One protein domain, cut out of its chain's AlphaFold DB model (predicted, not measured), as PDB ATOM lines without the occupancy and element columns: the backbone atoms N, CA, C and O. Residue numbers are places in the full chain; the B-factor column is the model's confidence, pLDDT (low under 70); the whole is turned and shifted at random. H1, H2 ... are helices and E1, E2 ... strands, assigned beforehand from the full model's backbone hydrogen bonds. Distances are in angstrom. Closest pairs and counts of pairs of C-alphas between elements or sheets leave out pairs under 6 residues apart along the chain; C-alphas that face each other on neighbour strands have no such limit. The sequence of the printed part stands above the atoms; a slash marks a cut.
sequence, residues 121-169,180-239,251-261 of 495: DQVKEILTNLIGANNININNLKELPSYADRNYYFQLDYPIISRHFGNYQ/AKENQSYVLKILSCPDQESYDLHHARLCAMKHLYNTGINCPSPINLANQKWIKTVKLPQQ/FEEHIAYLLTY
ATOM      1  N   ASP A 121      55.663   4.189 -15.882       92.00
ATOM      2  CA  ASP A 121      56.449   5.337 -15.420       92.00
ATOM      3  C   ASP A 121      55.572   6.456 -14.845       92.00
ATOM      4  O   ASP A 121      55.918   7.015 -13.809       92.00
ATOM      5  N   GLN A 122      54.382   6.695 -15.412       93.38
ATOM      6  CA  GLN A 122      53.408   7.628 -14.831       93.38
ATOM      7  C   GLN A 122      52.872   7.115 -13.489       93.38
ATOM      8  O   GLN A 122      52.728   7.877 -12.537       93.38
ATOM      9  N   VAL A 123      52.618   5.807 -13.373       94.94
ATOM     10  CA  VAL A 123      52.194   5.209 -12.096       94.94
ATOM     11  C   VAL A 123      53.293   5.347 -11.037       94.94
ATOM     12  O   VAL A 123      53.001   5.687  -9.892       94.94
ATOM     13  N   LYS A 124      54.564   5.138 -11.409       92.94
ATOM     14  CA  LYS A 124      55.707   5.371 -10.515       92.94
ATOM     15  C   LYS A 124      55.804   6.833 -10.088       92.94
ATOM     16  O   LYS A 124      56.021   7.083  -8.910       92.94
ATOM     17  N   GLU A 125      55.606   7.783 -10.997       92.56
ATOM     18  CA  GLU A 125      55.592   9.213 -10.670       92.56
ATOM     19  C   GLU A 125      54.497   9.550  -9.646       92.56
ATOM     20  O   GLU A 125      54.760  10.211  -8.640       92.56
ATOM     21  N   ILE A 126      53.280   9.033  -9.846       94.12
ATOM     22  CA  ILE A 126      52.175   9.186  -8.891       94.12
ATOM     23  C   ILE A 126      52.557   8.605  -7.525       94.12
ATOM     24  O   ILE A 126      52.378   9.274  -6.509       94.12
ATOM     25  N   LEU A 127      53.115   7.392  -7.484       93.38
ATOM     26  CA  LEU A 127      53.564   6.749  -6.245       93.38
ATOM     27  C   LEU A 127      54.639   7.575  -5.524       93.38
ATOM     28  O   LEU A 127      54.501   7.838  -4.331       93.38
ATOM     29  N   THR A 128      55.659   8.048  -6.242       90.31
ATOM     30  CA  THR A 128      56.706   8.943  -5.724       90.31
ATOM     31  C   THR A 128      56.100  10.208  -5.115       90.31
ATOM     32  O   THR A 128      56.436  10.573  -3.989       90.31
ATOM     33  N   ASN A 129      55.134  10.829  -5.798       91.06
ATOM     34  CA  ASN A 129      54.438  12.034  -5.339       91.06
ATOM     35  C   ASN A 129      53.495  11.806  -4.146       91.06
ATOM     36  O   ASN A 129      53.202  12.745  -3.396       91.06
ATOM     37  N   LEU A 130      52.950  10.599  -4.006       90.94
ATOM     38  CA  LEU A 130      52.085  10.205  -2.894       90.94
ATOM     39  C   LEU A 130      52.905   9.872  -1.647       90.94
ATOM     40  O   LEU A 130      52.542  10.292  -0.550       90.94
ATOM     41  N   ILE A 131      54.016   9.156  -1.820       88.19
ATOM     42  CA  ILE A 131      54.900   8.727  -0.731       88.19
ATOM     43  C   ILE A 131      55.823   9.872  -0.282       88.19
ATOM     44  O   ILE A 131      56.133   9.974   0.901       88.19
ATOM     45  N   GLY A 132      56.210  10.768  -1.196       83.12
ATOM     46  CA  GLY A 132      57.038  11.942  -0.901       83.12
ATOM     47  C   GLY A 132      58.543  11.675  -0.883       83.12
ATOM     48  O   GLY A 132      59.280  12.444  -0.270       83.12
ATOM     49  N   ALA A 133      59.015  10.613  -1.545       75.38
ATOM     50  CA  ALA A 133      60.442  10.318  -1.667       75.38
ATOM     51  C   ALA A 133      60.863  10.122  -3.123       75.38
ATOM     52  O   ALA A 133      60.275   9.330  -3.849       75.38
ATOM     53  N   ASN A 134      61.935  10.810  -3.523       67.00
ATOM     54  CA  ASN A 134      62.414  10.837  -4.909       67.00
ATOM     55  C   ASN A 134      63.210   9.582  -5.316       67.00
ATOM     56  O   ASN A 134      63.335   9.301  -6.501       67.00
ATOM     57  N   ASN A 135      63.717   8.810  -4.346       69.00
ATOM     58  CA  ASN A 135      64.531   7.607  -4.573       69.00
ATOM     59  C   ASN A 135      63.829   6.355  -4.028       69.00
ATOM     60  O   ASN A 135      64.381   5.639  -3.188       69.00
ATOM     61  N   ILE A 136      62.585   6.118  -4.452       74.44
ATOM     62  CA  ILE A 136      61.843   4.919  -4.058       74.44
ATOM     63  C   ILE A 136      62.063   3.820  -5.089       74.44
ATOM     64  O   ILE A 136      61.726   3.976  -6.261       74.44
ATOM     65  N   ASN A 137      62.581   2.681  -4.636       82.38
ATOM     66  CA  ASN A 137      62.625   1.485  -5.457       82.38
ATOM     67  C   ASN A 137      61.241   0.814  -5.457       82.38
ATOM     68  O   ASN A 137      60.828   0.224  -4.457       82.38
ATOM     69  N   ILE A 138      60.507   0.964  -6.561       88.25
ATOM     70  CA  ILE A 138      59.177   0.373  -6.756       88.25
ATOM     71  C   ILE A 138      59.341  -0.920  -7.550       88.25
ATOM     72  O   ILE A 138      59.578  -0.899  -8.762       88.25
ATOM     73  N   ASN A 139      59.157  -2.044  -6.863       89.44
ATOM     74  CA  ASN A 139      59.315  -3.379  -7.422       89.44
ATOM     75  C   ASN A 139      57.961  -4.003  -7.781       89.44
ATOM     76  O   ASN A 139      56.922  -3.664  -7.211       89.44
ATOM     77  N   ASN A 140      57.972  -4.942  -8.735       91.94
ATOM     78  CA  ASN A 140      56.822  -5.781  -9.097       91.94
ATOM     79  C   ASN A 140      55.516  -5.021  -9.415       91.94
ATOM     80  O   ASN A 140      54.425  -5.541  -9.192       91.94
ATOM     81  N   LEU A 141      55.623  -3.812  -9.980       94.88
ATOM     82  CA  LEU A 141      54.475  -2.982 -10.351       94.88
ATOM     83  C   LEU A 141      53.618  -3.642 -11.446       94.88
ATOM     84  O   LEU A 141      54.089  -3.854 -12.577       94.88
ATOM     85  N   LYS A 142      52.347  -3.904 -11.123       95.06
ATOM     86  CA  LYS A 142      51.336  -4.456 -12.039       95.06
ATOM     87  C   LYS A 142      49.937  -3.919 -11.727       95.06
ATOM     88  O   LYS A 142      49.608  -3.682 -10.569       95.06
ATOM     89  N   GLU A 143      49.116  -3.747 -12.757       94.25
ATOM     90  CA  GLU A 143      47.690  -3.445 -12.589       94.25
ATOM     91  C   GLU A 143      46.941  -4.699 -12.112       94.25
ATOM     92  O   GLU A 143      47.254  -5.817 -12.530       94.25
ATOM     93  N   LEU A 144      45.976  -4.511 -11.216       91.19
ATOM     94  CA  LEU A 144      45.062  -5.537 -10.731       91.19
ATOM     95  C   LEU A 144      43.704  -5.409 -11.447       91.19
ATOM     96  O   LEU A 144      43.262  -4.284 -11.718       91.19
ATOM     97  N   PRO A 145      43.006  -6.531 -11.717       84.12
ATOM     98  CA  PRO A 145      41.643  -6.504 -12.244       84.12
ATOM     99  C   PRO A 145      40.724  -5.627 -11.382       84.12
ATOM    100  O   PRO A 145      40.799  -5.656 -10.154       84.12
ATOM    101  N   SER A 146      39.893  -4.803 -12.021       80.62
ATOM    102  CA  SER A 146      39.008  -3.849 -11.345       80.62
ATOM    103  C   SER A 146      37.829  -3.463 -12.235       80.62
ATOM    104  O   SER A 146      37.965  -3.387 -13.455       80.62
ATOM    105  N   TYR A 147      36.675  -3.224 -11.607       74.69
ATOM    106  CA  TYR A 147      35.425  -2.892 -12.291       74.69
ATOM    107  C   TYR A 147      35.407  -1.459 -12.840       74.69
ATOM    108  O   TYR A 147      35.256  -1.247 -14.042       74.69
ATOM    109  N   ALA A 148      35.568  -0.477 -11.949       78.44
ATOM    110  CA  ALA A 148      35.484   0.945 -12.277       78.44
ATOM    111  C   ALA A 148      36.803   1.674 -11.996       78.44
ATOM    112  O   ALA A 148      37.247   2.476 -12.808       78.44
ATOM    113  N   ASP A 149      37.464   1.360 -10.886       88.00
ATOM    114  CA  ASP A 149      38.708   2.011 -10.476       88.00
ATOM    115  C   ASP A 149      39.931   1.506 -11.260       88.00
ATOM    116  O   ASP A 149      39.845   0.627 -12.128       88.00
ATOM    117  N   ARG A 150      41.103   2.057 -10.926       90.62
ATOM    118  CA  ARG A 150      42.398   1.457 -11.248       90.62
ATOM    119  C   ARG A 150      43.178   1.129 -10.000       90.62
ATOM    120  O   ARG A 150      43.503   2.007  -9.204       90.62
ATOM    121  N   ASN A 151      43.530  -0.142  -9.896       94.69
ATOM    122  CA  ASN A 151      44.232  -0.692  -8.755       94.69
ATOM    123  C   ASN A 151      45.605  -1.179  -9.217       94.69
ATOM    124  O   ASN A 151      45.694  -1.959 -10.162       94.69
ATOM    125  N   TYR A 152      46.677  -0.752  -8.556       96.81
ATOM    126  CA  TYR A 152      48.040  -1.172  -8.877       96.81
ATOM    127  C   TYR A 152      48.685  -1.832  -7.672       96.81
ATOM    128  O   TYR A 152      48.810  -1.218  -6.616       96.81
ATOM    129  N   TYR A 153      49.129  -3.071  -7.847       96.56
ATOM    130  CA  TYR A 153      49.991  -3.757  -6.896       96.56
ATOM    131  C   TYR A 153      51.429  -3.291  -7.080       96.56
ATOM    132  O   TYR A 153      51.912  -3.204  -8.212       96.56
ATOM    133  N   PHE A 154      52.133  -3.066  -5.977       94.25
ATOM    134  CA  PHE A 154      53.563  -2.789  -5.984       94.25
ATOM    135  C   PHE A 154      54.221  -3.230  -4.678       94.25
ATOM    136  O   PHE A 154      53.553  -3.484  -3.678       94.25
ATOM    137  N   GLN A 155      55.545  -3.317  -4.699       91.12
ATOM    138  CA  GLN A 155      56.361  -3.636  -3.538       91.12
ATOM    139  C   GLN A 155      57.370  -2.530  -3.253       91.12
ATOM    140  O   GLN A 155      57.925  -1.945  -4.186       91.12
ATOM    141  N   LEU A 156      57.611  -2.277  -1.966       85.25
ATOM    142  CA  LEU A 156      58.628  -1.339  -1.492       85.25
ATOM    143  C   LEU A 156      59.678  -2.051  -0.639       85.25
ATOM    144  O   LEU A 156      59.362  -2.954   0.141       85.25
ATOM    145  N   ASP A 157      60.916  -1.573  -0.743       75.31
ATOM    146  CA  ASP A 157      62.031  -2.061   0.062       75.31
ATOM    147  C   ASP A 157      61.909  -1.587   1.527       75.31
ATOM    148  O   ASP A 157      61.609  -0.422   1.816       75.31
ATOM    149  N   TYR A 158      62.209  -2.481   2.473       63.56
ATOM    150  CA  TYR A 158      62.071  -2.249   3.921       63.56
ATOM    151  C   TYR A 158      62.733  -0.960   4.468       63.56
ATOM    152  O   TYR A 158      62.109  -0.269   5.282       63.56
ATOM    153  N   PRO A 159      63.945  -0.553   4.033       62.47
ATOM    154  CA  PRO A 159      64.566   0.684   4.514       62.47
ATOM    155  C   PRO A 159      63.727   1.943   4.241       62.47
ATOM    156  O   PRO A 159      63.771   2.892   5.022       62.47
ATOM    157  N   ILE A 160      62.931   1.951   3.170       62.06
ATOM    158  CA  ILE A 160      62.047   3.070   2.815       62.06
ATOM    159  C   ILE A 160      60.820   3.074   3.730       62.06
ATOM    160  O   ILE A 160      60.452   4.127   4.257       62.06
ATOM    161  N   ILE A 161      60.260   1.885   3.985       63.34
ATOM    162  CA  ILE A 161      59.119   1.665   4.884       63.34
ATOM    163  C   ILE A 161      59.441   2.185   6.286       63.34
ATOM    164  O   ILE A 161      58.679   2.973   6.837       63.34
ATOM    165  N   SER A 162      60.596   1.812   6.846       59.31
ATOM    166  CA  SER A 162      60.988   2.228   8.202       59.31
ATOM    167  C   SER A 162      61.123   3.750   8.365       59.31
ATOM    168  O   SER A 162      60.785   4.283   9.416       59.31
ATOM    169  N   ARG A 163      61.556   4.471   7.321       60.47
ATOM    170  CA  ARG A 163      61.729   5.933   7.366       60.47
ATOM    171  C   ARG A 163      60.427   6.707   7.166       60.47
ATOM    172  O   ARG A 163      60.275   7.765   7.763       60.47
ATOM    173  N   HIS A 164      59.521   6.208   6.325       60.59
ATOM    174  CA  HIS A 164      58.288   6.923   5.958       60.59
ATOM    175  C   HIS A 164      57.065   6.458   6.754       60.59
ATOM    176  O   HIS A 164      56.240   7.277   7.144       60.59
ATOM    177  N   PHE A 165      56.961   5.158   7.032       63.22
ATOM    178  CA  PHE A 165      55.836   4.554   7.750       63.22
ATOM    179  C   PHE A 165      56.186   4.160   9.196       63.22
ATOM    180  O   PHE A 165      55.286   3.913   9.993       63.22
ATOM    181  N   GLY A 166      57.475   4.124   9.566       48.38
ATOM    182  CA  GLY A 166      57.956   3.657  10.875       48.38
ATOM    183  C   GLY A 166      57.911   4.663  12.035       48.38
ATOM    184  O   GLY A 166      58.209   4.273  13.158       48.38
ATOM    185  N   ASN A 167      57.497   5.919  11.817       43.91
ATOM    186  CA  ASN A 167      57.257   6.887  12.905       43.91
ATOM    187  C   ASN A 167      55.860   6.759  13.549       43.91
ATOM    188  O   ASN A 167      55.480   7.582  14.383       43.91
ATOM    189  N   TYR A 168      55.089   5.727  13.198       45.66
ATOM    190  CA  TYR A 168      53.835   5.411  13.874       45.66
ATOM    191  C   TYR A 168      54.122   4.735  15.222       45.66
ATOM    192  O   TYR A 168      54.404   3.541  15.281       45.66
ATOM    193  N   GLN A 169      54.021   5.503  16.315       38.50
ATOM    194  CA  GLN A 169      53.914   5.005  17.695       38.50
ATOM    195  C   GLN A 169      52.565   4.298  17.921       38.50
ATOM    196  O   GLN A 169      51.799   4.649  18.814       38.50
ATOM    197  N   ALA A 180      60.452  -8.245   9.158       40.16
ATOM    198  CA  ALA A 180      61.359  -7.234   8.622       40.16
ATOM    199  C   ALA A 180      62.498  -7.782   7.736       40.16
ATOM    200  O   ALA A 180      63.646  -7.367   7.905       40.16
ATOM    201  N   LYS A 181      62.231  -8.720   6.814       44.19
ATOM    202  CA  LYS A 181      63.284  -9.183   5.887       44.19
ATOM    203  C   LYS A 181      62.955  -9.239   4.397       44.19
ATOM    204  O   LYS A 181      63.900  -9.350   3.628       44.19
ATOM    205  N   GLU A 182      61.715  -9.060   3.951       51.34
ATOM    206  CA  GLU A 182      61.400  -9.086   2.512       51.34
ATOM    207  C   GLU A 182      60.348  -8.020   2.168       51.34
ATOM    208  O   GLU A 182      59.542  -7.640   3.016       51.34
ATOM    209  N   ASN A 183      60.428  -7.473   0.952       55.88
ATOM    210  CA  ASN A 183      59.630  -6.348   0.453       55.88
ATOM    211  C   ASN A 183      58.148  -6.428   0.857       55.88
ATOM    212  O   ASN A 183      57.502  -7.451   0.625       55.88
ATOM    213  N   GLN A 184      57.584  -5.338   1.392       78.88
ATOM    214  CA  GLN A 184      56.149  -5.307   1.686       78.88
ATOM    215  C   GLN A 184      55.347  -4.908   0.457       78.88
ATOM    216  O   GLN A 184      55.770  -4.072  -0.346       78.88
ATOM    217  N   SER A 185      54.177  -5.521   0.343       89.94
ATOM    218  CA  SER A 185      53.259  -5.340  -0.768       89.94
ATOM    219  C   SER A 185      52.169  -4.330  -0.426       89.94
ATOM    220  O   SER A 185      51.603  -4.334   0.670       89.94
ATOM    221  N   TYR A 186      51.842  -3.498  -1.405       93.06
ATOM    222  CA  TYR A 186      50.906  -2.392  -1.285       93.06
ATOM    223  C   TYR A 186      50.002  -2.307  -2.510       93.06
ATOM    224  O   TYR A 186      50.305  -2.861  -3.572       93.06
ATOM    225  N   VAL A 187      48.894  -1.588  -2.353       96.38
ATOM    226  CA  VAL A 187      47.961  -1.282  -3.435       96.38
ATOM    227  C   VAL A 187      47.779   0.223  -3.534       96.38
ATOM    228  O   VAL A 187      47.441   0.877  -2.553       96.38
ATOM    229  N   LEU A 188      47.979   0.766  -4.730       96.94
ATOM    230  CA  LEU A 188      47.511   2.096  -5.100       96.94
ATOM    231  C   LEU A 188      46.111   1.951  -5.685       96.94
ATOM    232  O   LEU A 188      45.944   1.237  -6.672       96.94
ATOM    233  N   LYS A 189      45.135   2.643  -5.101       95.25
ATOM    234  CA  LYS A 189      43.812   2.824  -5.700       95.25
ATOM    235  C   LYS A 189      43.715   4.228  -6.286       95.25
ATOM    236  O   LYS A 189      43.978   5.204  -5.587       95.25
ATOM    237  N   ILE A 190      43.328   4.314  -7.554       93.62
ATOM    238  CA  ILE A 190      42.903   5.541  -8.228       93.62
ATOM    239  C   ILE A 190      41.433   5.349  -8.566       93.62
ATOM    240  O   ILE A 190      41.084   4.503  -9.393       93.62
ATOM    241  N   LEU A 191      40.578   6.104  -7.892       89.56
ATOM    242  CA  LEU A 191      39.145   5.949  -8.034       89.56
ATOM    243  C   LEU A 191      38.675   6.474  -9.382       89.56
ATOM    244  O   LEU A 191      39.124   7.519  -9.867       89.56
ATOM    245  N   SER A 192      37.728   5.751  -9.960       81.94
ATOM    246  CA  SER A 192      36.853   6.297 -10.987       81.94
ATOM    247  C   SER A 192      36.168   7.531 -10.419       81.94
ATOM    248  O   SER A 192      35.505   7.455  -9.388       81.94
ATOM    249  N   CYS A 193      36.442   8.692 -11.014       66.50
ATOM    250  CA  CYS A 193      35.962   9.957 -10.482       66.50
ATOM    251  C   CYS A 193      34.455  10.045 -10.717       66.50
ATOM    252  O   CYS A 193      33.995   9.822 -11.841       66.50
ATOM    253  N   PRO A 194      33.671  10.391  -9.694       52.06
ATOM    254  CA  PRO A 194      32.377  10.981  -9.910       52.06
ATOM    255  C   PRO A 194      32.448  12.433  -9.453       52.06
ATOM    256  O   PRO A 194      32.786  12.717  -8.306       52.06
ATOM    257  N   ASP A 195      31.957  13.345 -10.277       50.50
ATOM    258  CA  ASP A 195      31.552  14.694  -9.864       50.50
ATOM    259  C   ASP A 195      30.419  14.686  -8.784       50.50
ATOM    260  O   ASP A 195      29.672  15.654  -8.651       50.50
ATOM    261  N   GLN A 196      30.234  13.589  -8.024       51.00
ATOM    262  CA  GLN A 196      29.085  13.290  -7.157       51.00
ATOM    263  C   GLN A 196      29.381  12.590  -5.821       51.00
ATOM    264  O   GLN A 196      28.581  12.768  -4.902       51.00
ATOM    265  N   GLU A 197      30.466  11.819  -5.656       60.59
ATOM    266  CA  GLU A 197      30.841  11.309  -4.320       60.59
ATOM    267  C   GLU A 197      31.878  12.241  -3.699       60.59
ATOM    268  O   GLU A 197      32.920  12.529  -4.289       60.59
ATOM    269  N   SER A 198      31.591  12.742  -2.498       72.25
ATOM    270  CA  SER A 198      32.497  13.658  -1.818       72.25
ATOM    271  C   SER A 198      33.762  12.928  -1.356       72.25
ATOM    272  O   SER A 198      33.735  11.760  -0.960       72.25
ATOM    273  N   TYR A 199      34.879  13.657  -1.327       85.06
ATOM    274  CA  TYR A 199      36.104  13.251  -0.629       85.06
ATOM    275  C   TYR A 199      35.799  12.705   0.778       85.06
ATOM    276  O   TYR A 199      36.380  11.712   1.215       85.06
ATOM    277  N   ASP A 200      34.835  13.330   1.456       88.25
ATOM    278  CA  ASP A 200      34.374  12.971   2.793       88.25
ATOM    279  C   ASP A 200      33.757  11.573   2.866       88.25
ATOM    280  O   ASP A 200      34.032  10.846   3.822       88.25
ATOM    281  N   LEU A 201      32.974  11.171   1.859       88.69
ATOM    282  CA  LEU A 201      32.383   9.837   1.805       88.69
ATOM    283  C   LEU A 201      33.472   8.770   1.676       88.69
ATOM    284  O   LEU A 201      33.521   7.834   2.473       88.69
ATOM    285  N   HIS A 202      34.406   8.938   0.738       89.69
ATOM    286  CA  HIS A 202      35.523   8.001   0.584       89.69
ATOM    287  C   HIS A 202      36.414   7.952   1.822       89.69
ATOM    288  O   HIS A 202      36.843   6.874   2.235       89.69
ATOM    289  N   HIS A 203      36.655   9.096   2.460       93.12
ATOM    290  CA  HIS A 203      37.375   9.131   3.724       93.12
ATOM    291  C   HIS A 203      36.641   8.342   4.818       93.12
ATOM    292  O   HIS A 203      37.279   7.600   5.561       93.12
ATOM    293  N   ALA A 204      35.315   8.461   4.921       94.50
ATOM    294  CA  ALA A 204      34.518   7.696   5.880       94.50
ATOM    295  C   ALA A 204      34.588   6.179   5.619       94.50
ATOM    296  O   ALA A 204      34.729   5.395   6.559       94.50
ATOM    297  N   ARG A 205      34.602   5.757   4.346       94.81
ATOM    298  CA  ARG A 205      34.820   4.349   3.960       94.81
ATOM    299  C   ARG A 205      36.202   3.840   4.401       94.81
ATOM    300  O   ARG A 205      36.312   2.737   4.937       94.81
ATOM    301  N   LEU A 206      37.256   4.655   4.270       96.00
ATOM    302  CA  LEU A 206      38.586   4.323   4.806       96.00
ATOM    303  C   LEU A 206      38.611   4.275   6.342       96.00
ATOM    304  O   LEU A 206      39.317   3.443   6.911       96.00
ATOM    305  N   CYS A 207      37.835   5.121   7.026       97.25
ATOM    306  CA  CYS A 207      37.673   5.046   8.479       97.25
ATOM    307  C   CYS A 207      37.033   3.717   8.910       97.25
ATOM    308  O   CYS A 207      37.540   3.091   9.839       97.25
ATOM    309  N   ALA A 208      35.993   3.250   8.210       97.56
ATOM    310  CA  ALA A 208      35.369   1.950   8.475       97.56
ATOM    311  C   ALA A 208      36.360   0.788   8.271       97.56
ATOM    312  O   ALA A 208      36.480  -0.093   9.123       97.56
ATOM    313  N   MET A 209      37.139   0.829   7.184       97.19
ATOM    314  CA  MET A 209      38.216  -0.132   6.922       97.19
ATOM    315  C   MET A 209      39.263  -0.129   8.049       97.19
ATOM    316  O   MET A 209      39.635  -1.185   8.561       97.19
ATOM    317  N   LYS A 210      39.725   1.054   8.477       95.88
ATOM    318  CA  LYS A 210      40.719   1.172   9.553       95.88
ATOM    319  C   LYS A 210      40.177   0.679  10.896       95.88
ATOM    320  O   LYS A 210      40.910   0.030  11.637       95.88
ATOM    321  N   HIS A 211      38.909   0.960  11.200       97.00
ATOM    322  CA  HIS A 211      38.227   0.426  12.379       97.00
ATOM    323  C   HIS A 211      38.259  -1.102  12.380       97.00
ATOM    324  O   HIS A 211      38.731  -1.705  13.339       97.00
ATOM    325  N   LEU A 212      37.859  -1.732  11.276       96.38
ATOM    326  CA  LEU A 212      37.867  -3.187  11.148       96.38
ATOM    327  C   LEU A 212      39.264  -3.789  11.310       96.38
ATOM    328  O   LEU A 212      39.426  -4.734  12.086       96.38
ATOM    329  N   TYR A 213      40.269  -3.190  10.668       94.69
ATOM    330  CA  TYR A 213      41.669  -3.572  10.843       94.69
ATOM    331  C   TYR A 213      42.078  -3.552  12.326       94.69
ATOM    332  O   TYR A 213      42.651  -4.513  12.835       94.69
ATOM    333  N   ASN A 214      41.715  -2.491  13.054       92.50
ATOM    334  CA  ASN A 214      42.022  -2.348  14.479       92.50
ATOM    335  C   ASN A 214      41.257  -3.351  15.366       92.50
ATOM    336  O   ASN A 214      41.733  -3.698  16.443       92.50
ATOM    337  N   THR A 215      40.096  -3.845  14.920       93.88
ATOM    338  CA  THR A 215      39.345  -4.915  15.611       93.88
ATOM    339  C   THR A 215      39.863  -6.329  15.317       93.88
ATOM    340  O   THR A 215      39.304  -7.300  15.824       93.88
ATOM    341  N   GLY A 216      40.921  -6.466  14.511       90.62
ATOM    342  CA  GLY A 216      41.545  -7.752  14.188       90.62
ATOM    343  C   GLY A 216      40.979  -8.455  12.952       90.62
ATOM    344  O   GLY A 216      41.383  -9.583  12.669       90.62
ATOM    345  N   ILE A 217      40.084  -7.815  12.190       94.56
ATOM    346  CA  ILE A 217      39.729  -8.305  10.852       94.56
ATOM    347  C   ILE A 217      40.956  -8.147   9.957       94.56
ATOM    348  O   ILE A 217      41.510  -7.054   9.838       94.56
ATOM    349  N   ASN A 218      41.368  -9.226   9.290       94.50
ATOM    350  CA  ASN A 218      42.409  -9.115   8.281       94.50
ATOM    351  C   ASN A 218      41.823  -8.469   7.019       94.50
ATOM    352  O   ASN A 218      41.111  -9.111   6.241       94.50
ATOM    353  N   CYS A 219      42.095  -7.185   6.848       95.12
ATOM    354  CA  CYS A 219      41.722  -6.383   5.694       95.12
ATOM    355  C   CYS A 219      42.858  -5.400   5.367       95.12
ATOM    356  O   CYS A 219      43.807  -5.271   6.147       95.12
ATOM    357  N   PRO A 220      42.808  -4.693   4.227       95.06
ATOM    358  CA  PRO A 220      43.736  -3.604   3.980       95.06
ATOM    359  C   PRO A 220      43.646  -2.543   5.087       95.06
ATOM    360  O   PRO A 220      42.583  -2.329   5.665       95.06
ATOM    361  N   SER A 221      44.751  -1.854   5.367       92.50
ATOM    362  CA  SER A 221      44.775  -0.624   6.163       92.50
ATOM    363  C   SER A 221      45.196   0.532   5.259       92.50
ATOM    364  O   SER A 221      46.156   0.368   4.495       92.50
ATOM    365  N   PRO A 222      44.547   1.708   5.359       93.12
ATOM    366  CA  PRO A 222      45.022   2.904   4.683       93.12
ATOM    367  C   PRO A 222      46.397   3.314   5.207       93.12
ATOM    368  O   PRO A 222      46.733   3.098   6.376       93.12
ATOM    369  N   ILE A 223      47.184   3.896   4.310       88.44
ATOM    370  CA  ILE A 223      48.551   4.341   4.558       88.44
ATOM    371  C   ILE A 223      48.602   5.859   4.456       88.44
ATOM    372  O   ILE A 223      48.005   6.462   3.565       88.44
ATOM    373  N   ASN A 224      49.343   6.479   5.370       86.31
ATOM    374  CA  ASN A 224      49.553   7.918   5.340       86.31
ATOM    375  C   ASN A 224      50.459   8.301   4.177       86.31
ATOM    376  O   ASN A 224      51.540   7.747   3.986       86.31
ATOM    377  N   LEU A 225      49.983   9.265   3.405       89.12
ATOM    378  CA  LEU A 225      50.718   9.899   2.328       89.12
ATOM    379  C   LEU A 225      51.725  10.900   2.915       89.12
ATOM    380  O   LEU A 225      51.692  11.221   4.104       89.12
ATOM    381  N   ALA A 226      52.576  11.473   2.066       86.88
ATOM    382  CA  ALA A 226      53.577  12.473   2.456       86.88
ATOM    383  C   ALA A 226      52.995  13.656   3.258       86.88
ATOM    384  O   ALA A 226      53.656  14.226   4.122       86.88
ATOM    385  N   ASN A 227      51.737  14.014   2.986       86.25
ATOM    386  CA  ASN A 227      51.012  15.094   3.655       86.25
ATOM    387  C   ASN A 227      50.297  14.663   4.953       86.25
ATOM    388  O   ASN A 227      49.467  15.423   5.448       86.25
ATOM    389  N   GLN A 228      50.568  13.459   5.470       86.25
ATOM    390  CA  GLN A 228      49.934  12.876   6.662       86.25
ATOM    391  C   GLN A 228      48.409  12.678   6.550       86.25
ATOM    392  O   GLN A 228      47.725  12.498   7.554       86.25
ATOM    393  N   LYS A 229      47.859  12.700   5.329       90.50
ATOM    394  CA  LYS A 229      46.470  12.315   5.031       90.50
ATOM    395  C   LYS A 229      46.445  10.945   4.357       90.50
ATOM    396  O   LYS A 229      47.467  10.488   3.859       90.50
ATOM    397  N   TRP A 230      45.279  10.308   4.278       92.81
ATOM    398  CA  TRP A 230      45.118   9.042   3.542       92.81
ATOM    399  C   TRP A 230      44.816   9.222   2.058       92.81
ATOM    400  O   TRP A 230      45.105   8.334   1.264       92.81
ATOM    401  N   ILE A 231      44.241  10.363   1.680       93.12
ATOM    402  CA  ILE A 231      43.727  10.594   0.331       93.12
ATOM    403  C   ILE A 231      44.337  11.867  -0.261       93.12
ATOM    404  O   ILE A 231      44.410  12.903   0.411       93.12
ATOM    405  N   LYS A 232      44.701  11.815  -1.547       91.75
ATOM    406  CA  LYS A 232      45.136  12.965  -2.351       91.75
ATOM    407  C   LYS A 232      44.469  12.942  -3.727       91.75
ATOM    408  O   LYS A 232      44.263  11.879  -4.300       91.75
ATOM    409  N   THR A 233      44.178  14.122  -4.263       91.38
ATOM    410  CA  THR A 233      43.713  14.273  -5.644       91.38
ATOM    411  C   THR A 233      44.892  14.209  -6.616       91.38
ATOM    412  O   THR A 233      45.910  14.874  -6.406       91.38
ATOM    413  N   VAL A 234      44.756  13.426  -7.682       90.81
ATOM    414  CA  VAL A 234      45.703  13.336  -8.800       90.81
ATOM    415  C   VAL A 234      45.033  13.824 -10.080       90.81
ATOM    416  O   VAL A 234      43.847  13.589 -10.282       90.81
ATOM    417  N   LYS A 235      45.785  14.518 -10.937       89.75
ATOM    418  CA  LYS A 235      45.299  15.011 -12.230       89.75
ATOM    419  C   LYS A 235      45.751  14.061 -13.323       89.75
ATOM    420  O   LYS A 235      46.954  13.881 -13.498       89.75
ATOM    421  N   LEU A 236      44.805  13.456 -14.029       88.56
ATOM    422  CA  LEU A 236      45.072  12.499 -15.101       88.56
ATOM    423  C   LEU A 236      44.496  13.009 -16.426       88.56
ATOM    424  O   LEU A 236      43.520  13.753 -16.407       88.56
ATOM    425  N   PRO A 237      45.072  12.636 -17.582       83.00
ATOM    426  CA  PRO A 237      44.505  13.006 -18.875       83.00
ATOM    427  C   PRO A 237      43.080  12.465 -19.035       83.00
ATOM    428  O   PRO A 237      42.829  11.293 -18.757       83.00
ATOM    429  N   GLN A 238      42.160  13.290 -19.527       74.31
ATOM    430  CA  GLN A 238      40.782  12.876 -19.778       74.31
ATOM    431  C   GLN A 238      40.728  11.711 -20.785       74.31
ATOM    432  O   GLN A 238      41.349  11.753 -21.855       74.31
ATOM    433  N   GLN A 239      39.959  10.664 -20.467       63.62
ATOM    434  CA  GLN A 239      39.731   9.560 -21.399       63.62
ATOM    435  C   GLN A 239      38.798  10.040 -22.527       63.62
ATOM    436  O   GLN A 239      37.654  10.420 -22.285       63.62
ATOM    437  N   PHE A 251      42.557  17.727 -18.290       78.31
ATOM    438  CA  PHE A 251      42.828  16.848 -17.155       78.31
ATOM    439  C   PHE A 251      41.563  16.651 -16.319       78.31
ATOM    440  O   PHE A 251      40.811  17.597 -16.098       78.31
ATOM    441  N   GLU A 252      41.375  15.438 -15.810       82.94
ATOM    442  CA  GLU A 252      40.357  15.085 -14.824       82.94
ATOM    443  C   GLU A 252      41.016  14.841 -13.463       82.94
ATOM    444  O   GLU A 252      42.131  14.316 -13.360       82.94
ATOM    445  N   GLU A 253      40.336  15.265 -12.403       86.25
ATOM    446  CA  GLU A 253      40.774  15.051 -11.031       86.25
ATOM    447  C   GLU A 253      40.249  13.713 -10.515       86.25
ATOM    448  O   GLU A 253      39.065  13.420 -10.617       86.25
ATOM    449  N   HIS A 254      41.132  12.905  -9.933       88.44
ATOM    450  CA  HIS A 254      40.799  11.607  -9.358       88.44
ATOM    451  C   HIS A 254      41.281  11.509  -7.919       88.44
ATOM    452  O   HIS A 254      42.353  11.995  -7.561       88.44
ATOM    453  N   ILE A 255      40.514  10.805  -7.097       91.38
ATOM    454  CA  ILE A 255      40.898  10.454  -5.734       91.38
ATOM    455  C   ILE A 255      41.900   9.295  -5.779       91.38
ATOM    456  O   ILE A 255      41.619   8.259  -6.379       91.38
ATOM    457  N   ALA A 256      43.051   9.444  -5.120       93.56
ATOM    458  CA  ALA A 256      44.060   8.397  -4.993       93.56
ATOM    459  C   ALA A 256      44.486   8.174  -3.536       93.56
ATOM    460  O   ALA A 256      44.624   9.122  -2.756       93.56
ATOM    461  N   TYR A 257      44.719   6.912  -3.177       94.75
ATOM    462  CA  TYR A 257      45.187   6.508  -1.850       94.75
ATOM    463  C   TYR A 257      45.951   5.180  -1.890       94.75
ATOM    464  O   TYR A 257      45.883   4.424  -2.863       94.75
ATOM    465  N   LEU A 258      46.698   4.910  -0.817       94.88
ATOM    466  CA  LEU A 258      47.531   3.719  -0.660       94.88
ATOM    467  C   LEU A 258      46.985   2.812   0.444       94.88
ATOM    468  O   LEU A 258      46.576   3.293   1.501       94.88
ATOM    469  N   LEU A 259      47.029   1.503   0.207       94.75
ATOM    470  CA  LEU A 259      46.603   0.466   1.143       94.75
ATOM    471  C   LEU A 259      47.695  -0.595   1.336       94.75
ATOM    472  O   LEU A 259      48.467  -0.877   0.414       94.75
ATOM    473  N   THR A 260      47.718  -1.250   2.497       92.81
ATOM    474  CA  THR A 260      48.460  -2.512   2.672       92.81
ATOM    475  C   THR A 260      47.840  -3.622   1.821       92.81
ATOM    476  O   THR A 260      46.618  -3.706   1.693       92.81
ATOM    477  N   TYR A 261      48.662  -4.502   1.247       93.12
ATOM    478  CA  TYR A 261      48.165  -5.638   0.469       93.12
ATOM    479  C   TYR A 261      47.762  -6.815   1.367       93.12
ATOM    480  O   TYR A 261      48.495  -7.183   2.286       93.12
TER     481      TYR A 261
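Overview. This is residues 121 to 169, 180 to 239 and 251 to 261 of the 495 residues of the protein "APH domain-containing protein" of Trichoplax adhaerens (UniProt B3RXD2). A curled sheet of five antiparallel strands, shaped like part of a barrel, wraps round the helix H1. The longest helix, H3, only grazes the sheet by E4 and E5 with its residues 199 to 206, and the short helix H2 lies near the start of E3, off the sheet. The 120 printed residues include three named helices and five named strands, in the order H1 E1 E2 H2 E3 H3 E4 E5; the class is mixed, helices and strands. Across the sheet the order is E1, E2, E3, E5, E4. The whole is compact, with a radius of gyration of the C-alphas of 14.3 A and spans of 42 by 36 by 27 A.

Arrangement. The sheet is strongly twisted, and its edge strands are E1, residues 138 to 144, and E4, residues 231 to 237. E1 forms a hairpin with E2, residues 150 to 156, with N 142 and O 153 at 3.0 A. E2 is antiparallel to E3, residues 184 to 190, with N 152 and O 188 at 2.8 A. E3 is antiparallel to E5, residues 251 to 260, with N 187 and O 259 at 2.9 A. E5 and E4 are antiparallel at 137 degrees, with N 234 and O 254 at 2.8 A. The sheet curls round H1, residues 121 to 131, as two layers, a helix on one face of a sheet; the closest C-alphas of H1 and E4 are those of Leu 130 and Lys 232, 7.5 A. E3, H3, residues 199 to 214, and E4 form a split strand-helix-strand unit, two strands running the same way with E5 between them, and its crossover is right-handed. H3 only grazes the sheet; its closest C-alphas to E4 are His 203 and Ile 231, 7.3 A. H2, residues 158 to 164, is not on the sheet and is close to H1 but not clearly touching it, with the C-alphas of Ile 131 and His 164 7.7 A apart. Each O i to N i+4 pair is within hydrogen-bond range in H1 and H3, and 2 of 3 in H2.

Along the chain. H1 begins at C-alpha 121 (56.449, 5.337, -15.420) and is 15.2 A long. H3 is 22.5 A long, E3 19.8 A and E4 19.4 A. E2 is 19.1 A long, E1 15.8 A and H2 10.1 A. E5, the longest strand at 28.3 A, ends at C-alpha 260 (48.460, -2.512, 2.672).

Size, cuts and confidence. The farthest C-alphas, of Lys 181 and Gln 196, are 43.0 A apart. Residues 170 to 179 and 240 to 250 are cut out, with gaps of 17.0 A and 9.0 A between the C-alphas on either side. The link from H3 to E4 is long, and in it residues 222 to 223 pair antiparallel with residues 258 to 259 of E5. The mean pLDDT of the printed part is 83.2; residues 134 to 135, 158 to 169, 180 to 183, 193 to 197 and 239 are under 70.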